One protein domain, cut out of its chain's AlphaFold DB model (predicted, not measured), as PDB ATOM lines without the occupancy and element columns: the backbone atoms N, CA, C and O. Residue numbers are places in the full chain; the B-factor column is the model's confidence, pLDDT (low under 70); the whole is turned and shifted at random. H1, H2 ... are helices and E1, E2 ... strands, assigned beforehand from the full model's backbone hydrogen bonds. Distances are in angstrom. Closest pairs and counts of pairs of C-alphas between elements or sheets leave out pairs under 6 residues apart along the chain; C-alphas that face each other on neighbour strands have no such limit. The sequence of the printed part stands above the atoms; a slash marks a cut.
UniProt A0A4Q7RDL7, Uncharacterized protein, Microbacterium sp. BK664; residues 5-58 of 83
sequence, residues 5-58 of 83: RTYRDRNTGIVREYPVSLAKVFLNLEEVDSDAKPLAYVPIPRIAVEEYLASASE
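This is residues 5 to 58 of the 83 residues of an uncharacterized protein of Microbacterium sp. BK664 (UniProt A0A4Q7RDL7). A small antiparallel sheet, order E2, E1, E3, with the short helix H1 grazing it makes a body, from which residues 43 to 58, with helix H2, stick out on an extended link. The 54 printed residues run E1, E2, H1, E3, H2, a mixed class. The whole is extended and flat, radius of gyration of the C-alphas 15.6 A, spanning 44 by 23 by 9 A.

E1, residues 5 to 9, begins at C-alpha 5 (-16.880, 14.927, -42.395) and is 12.8 A long. E2, residues 15 to 19, is 13.3 A long; H1 is residues 20 to 23, 5.1 A; E3 is residues 29 to 31, 6.6 A. H2, residues 46 to 58, 18.6 A, ends at C-alpha 58 (21.470, 24.767, -21.054).

E1 and E2 form a hairpin, antiparallel at 128 degrees, with N 7 and O 16 2.9 A apart, within hydrogen-bond range. E1 and E3 are antiparallel at 136 degrees, with N 8 and O 30 within range at 2.8 A. E2, H1 and E3 are a split strand-helix-strand unit, two strands of one sheet that are not neighbours, with a helix between them along the chain and E1 between them in the sheet, and its crossover is right-handed. H1 only grazes the sheet with residues 20 to 23; H2 is not on it. Every O i to N i+4 pair in H2 is within hydrogen-bond range; H1 is too short for one.

The C-alphas farthest apart, Ser 34 and Glu 58, are 45.5 A apart. The printed part has no cut. The link E3 to H2, 14 residues, is long. pLDDT is under 70 at residues 41 to 42 and 56 to 58.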
ATOM      1  N   ARG A   5     -16.565  15.242 -43.789       93.56
ATOM      2  CA  ARG A   5     -16.880  14.927 -42.395       93.56
ATOM      3  C   ARG A   5     -16.287  15.984 -41.478       93.56
ATOM      4  O   ARG A   5     -15.380  16.720 -41.875       93.56
ATOM      5  N   THR A   6     -16.804  16.051 -40.261       94.62
ATOM      6  CA  THR A   6     -16.330  16.980 -39.239       94.62
ATOM      7  C   THR A   6     -15.127  16.388 -38.520       94.62
ATOM      8  O   THR A   6     -15.176  15.267 -38.016       94.62
ATOM      9  N   TYR A   7     -14.043  17.155 -38.454       93.75
ATOM     10  CA  TYR A   7     -12.831  16.769 -37.749       93.75
ATOM     11  C   TYR A   7     -12.413  17.841 -36.750       93.75
ATOM     12  O   TYR A   7     -12.577  19.039 -36.989       93.75
ATOM     13  N   ARG A   8     -11.827  17.392 -35.643       91.62
ATOM     14  CA  ARG A   8     -11.137  18.206 -34.652       91.62
ATOM     15  C   ARG A   8      -9.634  18.042 -34.819       91.62
ATOM     16  O   ARG A   8      -9.119  16.929 -34.794       91.62
ATOM     17  N   ASP A   9      -8.923  19.152 -34.923       89.69
ATOM     18  CA  ASP A   9      -7.468  19.160 -34.841       89.69
ATOM     19  C   ASP A   9      -7.027  18.992 -33.378       89.69
ATOM     20  O   ASP A   9      -7.434  19.758 -32.503       89.69
ATOM     21  N   ARG A  10      -6.210  17.975 -33.093       85.38
ATOM     22  CA  ARG A  10      -5.753  17.653 -31.730       85.38
ATOM     23  C   ARG A  10      -4.814  18.694 -31.129       85.38
ATOM     24  O   ARG A  10      -4.767  18.817 -29.910       85.38
ATOM     25  N   ASN A  11      -4.087  19.439 -31.958       83.25
ATOM     26  CA  ASN A  11      -3.103  20.415 -31.495       83.25
ATOM     27  C   ASN A  11      -3.766  21.750 -31.149       83.25
ATOM     28  O   ASN A  11      -3.408  22.399 -30.174       83.25
ATOM     29  N   THR A  12      -4.724  22.169 -31.971       83.25
ATOM     30  CA  THR A  12      -5.373  23.482 -31.870       83.25
ATOM     31  C   THR A  12      -6.770  23.418 -31.268       83.25
ATOM     32  O   THR A  12      -7.300  24.439 -30.840       83.25
ATOM     33  N   GLY A  13      -7.397  22.240 -31.253       86.12
ATOM     34  CA  GLY A  13      -8.770  22.057 -30.798       86.12
ATOM     35  C   GLY A  13      -9.838  22.551 -31.771       86.12
ATOM     36  O   GLY A  13     -11.021  22.486 -31.431       86.12
ATOM     37  N   ILE A  14      -9.453  23.057 -32.949       86.88
ATOM     38  CA  ILE A  14     -10.369  23.621 -33.946       86.88
ATOM     39  C   ILE A  14     -11.198  22.502 -34.580       86.88
ATOM     40  O   ILE A  14     -10.653  21.478 -34.983       86.88
ATOM     41  N   VAL A  15     -12.508  22.728 -34.709       91.06
ATOM     42  CA  VAL A  15     -13.452  21.805 -35.353       91.06
ATOM     43  C   VAL A  15     -13.891  22.383 -36.697       91.06
ATOM     44  O   VAL A  15     -14.369  23.519 -36.746       91.06
ATOM     45  N   ARG A  16     -13.700  21.635 -37.791       91.06
ATOM     46  CA  ARG A  16     -14.084  22.022 -39.161       91.06
ATOM     47  C   ARG A  16     -14.412  20.807 -40.024       91.06
ATOM     48  O   ARG A  16     -13.967  19.697 -39.750       91.06
ATOM     49  N   GLU A  17     -15.153  21.040 -41.100       93.75
ATOM     50  CA  GLU A  17     -15.400  20.027 -42.122       93.75
ATOM     51  C   GLU A  17     -14.206  19.909 -43.075       93.75
ATOM     52  O   GLU A  17     -13.727  20.903 -43.626       93.75
ATOM     53  N   TYR A  18     -13.749  18.679 -43.299       91.81
ATOM     54  CA  TYR A  18     -12.700  18.368 -44.264       91.81
ATOM     55  C   TYR A  18     -13.128  17.221 -45.182       91.81
ATOM     56  O   TYR A  18     -13.928  16.369 -44.784       91.81
ATOM     57  N   PRO A  19     -12.576  17.152 -46.407       93.69
ATOM     58  CA  PRO A  19     -12.703  15.961 -47.230       93.69
ATOM     59  C   PRO A  19     -12.079  14.758 -46.512       93.69
ATOM     60  O   PRO A  19     -10.953  14.852 -46.018       93.69
ATOM     61  N   VAL A  20     -12.743  13.602 -46.541       91.00
ATOM     62  CA  VAL A  20     -12.237  12.356 -45.924       91.00
ATOM     63  C   VAL A  20     -10.847  11.979 -46.456       91.00
ATOM     64  O   VAL A  20     -10.014  11.434 -45.736       91.00
ATOM     65  N   SER A  21     -10.555  12.289 -47.724       91.50
ATOM     66  CA  SER A  21      -9.233  12.068 -48.322       91.50
ATOM     67  C   SER A  21      -8.131  12.894 -47.660       91.50
ATOM     68  O   SER A  21      -7.010  12.412 -47.529       91.50
ATOM     69  N   LEU A  22      -8.448  14.113 -47.229       86.31
ATOM     70  CA  LEU A  22      -7.512  15.030 -46.593       86.31
ATOM     71  C   LEU A  22      -7.255  14.594 -45.145       86.31
ATOM     72  O   LEU A  22      -6.104  14.534 -44.721       86.31
ATOM     73  N   ALA A  23      -8.291  14.146 -44.433       84.75
ATOM     74  CA  ALA A  23      -8.159  13.593 -43.085       84.75
ATOM     75  C   ALA A  23      -7.223  12.374 -42.994       84.75
ATOM     76  O   ALA A  23      -6.564  12.182 -41.979       84.75
ATOM     77  N   LYS A  24      -7.082  11.585 -44.068       84.50
ATOM     78  CA  LYS A  24      -6.120  10.467 -44.117       84.50
ATOM     79  C   LYS A  24      -4.654  10.908 -44.156       84.50
ATOM     80  O   LYS A  24      -3.781  10.109 -43.835       84.50
ATOM     81  N   VAL A  25      -4.381  12.140 -44.583       89.12
ATOM     82  CA  VAL A  25      -3.021  12.692 -44.694       89.12
ATOM     83  C   VAL A  25      -2.619  13.405 -43.403       89.12
ATOM     84  O   VAL A  25      -1.468  13.328 -42.980       89.12
ATOM     85  N   PHE A  26      -3.568  14.075 -42.750       84.88
ATOM     86  CA  PHE A  26      -3.324  14.793 -41.502       84.88
ATOM     87  C   PHE A  26      -3.603  13.898 -40.292       84.88
ATOM     88  O   PHE A  26      -4.727  13.817 -39.808       84.88
ATOM     89  N   LEU A  27      -2.545  13.287 -39.752       86.50
ATOM     90  CA  LEU A  27      -2.594  12.405 -38.573       86.50
ATOM     91  C   LEU A  27      -3.145  13.070 -37.295       86.50
ATOM     92  O   LEU A  27      -3.521  12.378 -36.350       86.50
ATOM     93  N   ASN A  28      -3.188  14.404 -37.262       88.56
ATOM     94  CA  ASN A  28      -3.648  15.184 -36.112       88.56
ATOM     95  C   ASN A  28      -5.158  15.470 -36.144       88.56
ATOM     96  O   ASN A  28      -5.662  16.111 -35.221       88.56
ATOM     97  N   LEU A  29      -5.869  15.042 -37.194       91.12
ATOM     98  CA  LEU A  29      -7.315  15.200 -37.313       91.12
ATOM     99  C   LEU A  29      -8.040  13.993 -36.709       91.12
ATOM    100  O   LEU A  29      -7.790  12.845 -37.066       91.12
ATOM    101  N   GLU A  30      -8.972  14.272 -35.809       90.50
ATOM    102  CA  GLU A  30      -9.856  13.297 -35.181       90.50
ATOM    103  C   GLU A  30     -11.281  13.511 -35.677       90.50
ATOM    104  O   GLU A  30     -11.782  14.631 -35.625       90.50
ATOM    105  N   GLU A  31     -11.936  12.465 -36.177       93.19
ATOM    106  CA  GLU A  31     -13.338  12.557 -36.594       93.19
ATOM    107  C   GLU A  31     -14.232  12.748 -35.365       93.19
ATOM    108  O   GLU A  31     -14.122  12.003 -34.390       93.19
ATOM    109  N   VAL A  32     -15.098  13.758 -35.399       93.12
ATOM    110  CA  VAL A  32     -15.977  14.125 -34.283       93.12
ATOM    111  C   VAL A  32     -17.387  14.425 -34.782       93.12
ATOM    112  O   VAL A  32     -17.591  14.710 -35.962       93.12
ATOM    113  N   ASP A  33     -18.364  14.410 -33.874       91.12
ATOM    114  CA  ASP A  33     -19.722  14.865 -34.179       91.12
ATOM    115  C   ASP A  33     -19.753  16.325 -34.650       91.12
ATOM    116  O   ASP A  33     -18.934  17.157 -34.253       91.12
ATOM    117  N   SER A  34     -20.752  16.661 -35.467       87.06
ATOM    118  CA  SER A  34     -20.944  18.028 -35.978       87.06
ATOM    119  C   SER A  34     -21.174  19.075 -34.875       87.06
ATOM    120  O   SER A  34     -20.768  20.223 -35.036       87.06
ATOM    121  N   ASP A  35     -21.723  18.663 -33.728       85.44
ATOM    122  CA  ASP A  35     -21.947  19.507 -32.545       85.44
ATOM    123  C   ASP A  35     -20.765  19.514 -31.555       85.44
ATOM    124  O   ASP A  35     -20.859  20.034 -30.434       85.44
ATOM    125  N   ALA A  36     -19.630  18.915 -31.927       84.44
ATOM    126  CA  ALA A  36     -18.458  18.863 -31.073       84.44
ATOM    127  C   ALA A  36     -17.921  20.275 -30.796       84.44
ATOM    128  O   ALA A  36     -17.518  21.015 -31.692       84.44
ATOM    129  N   LYS A  37     -17.855  20.643 -29.512       80.44
ATOM    130  CA  LYS A  37     -17.266  21.920 -29.093       80.44
ATOM    131  C   LYS A  37     -15.758  21.932 -29.378       80.44
ATOM    132  O   LYS A  37     -15.118  20.885 -29.227       80.44
ATOM    133  N   PRO A  38     -15.168  23.078 -29.749       77.69
ATOM    134  CA  PRO A  38     -13.718  23.192 -29.818       77.69
ATOM    135  C   PRO A  38     -13.110  22.935 -28.435       77.69
ATOM    136  O   PRO A  38     -13.738  23.233 -27.413       77.69
ATOM    137  N   LEU A  39     -11.899  22.372 -28.393       76.56
ATOM    138  CA  LEU A  39     -11.169  22.308 -27.125       76.56
ATOM    139  C   LEU A  39     -10.890  23.741 -26.667       76.56
ATOM    140  O   LEU A  39     -10.618  24.623 -27.483       76.56
ATOM    141  N   ALA A  40     -11.005  23.979 -25.362       72.44
ATOM    142  CA  ALA A  40     -10.714  25.287 -24.805       72.44
ATOM    143  C   ALA A  40      -9.267  25.659 -25.145       72.44
ATOM    144  O   ALA A  40      -8.346  24.892 -24.867       72.44
ATOM    145  N   TYR A  41      -9.074  26.832 -25.748       66.81
ATOM    146  CA  TYR A  41      -7.743  27.394 -25.911       66.81
ATOM    147  C   TYR A  41      -7.153  27.625 -24.518       66.81
ATOM    148  O   TYR A  41      -7.651  28.464 -23.764       66.81
ATOM    149  N   VAL A  42      -6.120  26.862 -24.169       67.25
ATOM    150  CA  VAL A  42      -5.355  27.072 -22.940       67.25
ATOM    151  C   VAL A  42      -4.128  27.896 -23.320       67.25
ATOM    152  O   VAL A  42      -3.219  27.356 -23.954       67.25
ATOM    153  N   PRO A  43      -4.082  29.203 -22.999       72.62
ATOM    154  CA  PRO A  43      -2.877  29.984 -23.224       72.62
ATOM    155  C   PRO A  43      -1.728  29.372 -22.423       72.62
ATOM    156  O   PRO A  43      -1.866  29.117 -21.226       72.62
ATOM    157  N   ILE A  44      -0.588  29.155 -23.081       76.19
ATOM    158  CA  ILE A  44       0.625  28.714 -22.391       76.19
ATOM    159  C   ILE A  44       1.081  29.876 -21.492       76.19
ATOM    160  O   ILE A  44       1.272  30.990 -21.995       76.19
ATOM    161  N   PRO A  45       1.233  29.670 -20.172       82.31
ATOM    162  CA  PRO A  45       1.726  30.719 -19.293       82.31
ATOM    163  C   PRO A  45       3.150  31.107 -19.701       82.31
ATOM    164  O   PRO A  45       3.975  30.238 -19.972       82.31
ATOM    165  N   ARG A  46       3.455  32.414 -19.713       84.19
ATOM    166  CA  ARG A  46       4.784  32.930 -20.102       84.19
ATOM    167  C   ARG A  46       5.929  32.260 -19.343       84.19
ATOM    168  O   ARG A  46       6.937  31.952 -19.956       84.19
ATOM    169  N   ILE A  47       5.723  31.967 -18.060       83.62
ATOM    170  CA  ILE A  47       6.707  31.295 -17.203       83.62
ATOM    171  C   ILE A  47       7.102  29.930 -17.784       83.62
ATOM    172  O   ILE A  47       8.284  29.649 -17.912       83.62
ATOM    173  N   ALA A  48       6.136  29.124 -18.241       82.50
ATOM    174  CA  ALA A  48       6.432  27.824 -18.846       82.50
ATOM    175  C   ALA A  48       7.193  27.954 -20.179       82.50
ATOM    176  O   ALA A  48       7.973  27.076 -20.539       82.50
ATOM    177  N   VAL A  49       6.980  29.053 -20.915       83.38
ATOM    178  CA  VAL A  49       7.745  29.359 -22.134       83.38
ATOM    179  C   VAL A  49       9.181  29.753 -21.781       83.38
ATOM    180  O   VAL A  49      10.115  29.274 -22.414       83.38
ATOM    181  N   GLU A  50       9.362  30.602 -20.770       86.25
ATOM    182  CA  GLU A  50      10.678  31.038 -20.289       86.25
ATOM    183  C   GLU A  50      11.495  29.864 -19.730       86.25
ATOM    184  O   GLU A  50      12.655  29.715 -20.101       86.25
ATOM    185  N   GLU A  51      10.889  28.987 -18.923       82.75
ATOM    186  CA  GLU A  51      11.532  27.771 -18.400       82.75
ATOM    187  C   GLU A  51      11.948  26.813 -19.522       82.75
ATOM    188  O   GLU A  51      13.065  26.297 -19.513       82.75
ATOM    189  N   TYR A  52      11.089  26.609 -20.527       81.69
ATOM    190  CA  TYR A  52      11.433  25.790 -21.689       81.69
ATOM    191  C   TYR A  52      12.628  26.371 -22.457       81.69
ATOM    192  O   TYR A  52      13.584  25.652 -22.744       81.69
ATOM    193  N   LEU A  53      12.615  27.677 -22.747       85.31
ATOM    194  CA  LEU A  53      13.709  28.350 -23.457       85.31
ATOM    195  C   LEU A  53      15.020  28.346 -22.657       85.31
ATOM    196  O   LEU A  53      16.088  28.168 -23.242       85.31
ATOM    197  N   ALA A  54      14.945  28.493 -21.333       82.56
ATOM    198  CA  ALA A  54      16.097  28.364 -20.449       82.56
ATOM    199  C   ALA A  54      16.671  26.937 -20.491       82.56
ATOM    200  O   ALA A  54      17.859  26.770 -20.755       82.56
ATOM    201  N   SER A  55      15.822  25.909 -20.363       72.19
ATOM    202  CA  SER A  55      16.247  24.500 -20.404       72.19
ATOM    203  C   SER A  55      16.845  24.074 -21.753       72.19
ATOM    204  O   SER A  55      17.778  23.272 -21.805       72.19
ATOM    205  N   ALA A  56      16.347  24.640 -22.855       69.56
ATOM    206  CA  ALA A  56      16.888  24.401 -24.189       69.56
ATOM    207  C   ALA A  56      18.273  25.047 -24.366       69.56
ATOM    208  O   ALA A  56      19.134  24.470 -25.017       69.56
ATOM    209  N   SER A  57      18.508  26.202 -23.738       59.62
ATOM    210  CA  SER A  57      19.795  26.909 -23.796       59.62
ATOM    211  C   SER A  57      20.889  26.215 -22.973       59.62
ATOM    212  O   SER A  57      22.057  26.259 -23.342       59.62
ATOM    213  N   GLU A  58      20.527  25.545 -21.876       57.53
ATOM    214  CA  GLU A  58      21.470  24.767 -21.054       57.53
ATOM    215  C   GLU A  58      21.848  23.415 -21.687       57.53
ATOM    216  O   GLU A  58      22.840  22.803 -21.291       57.53
TER     217      GLU A  58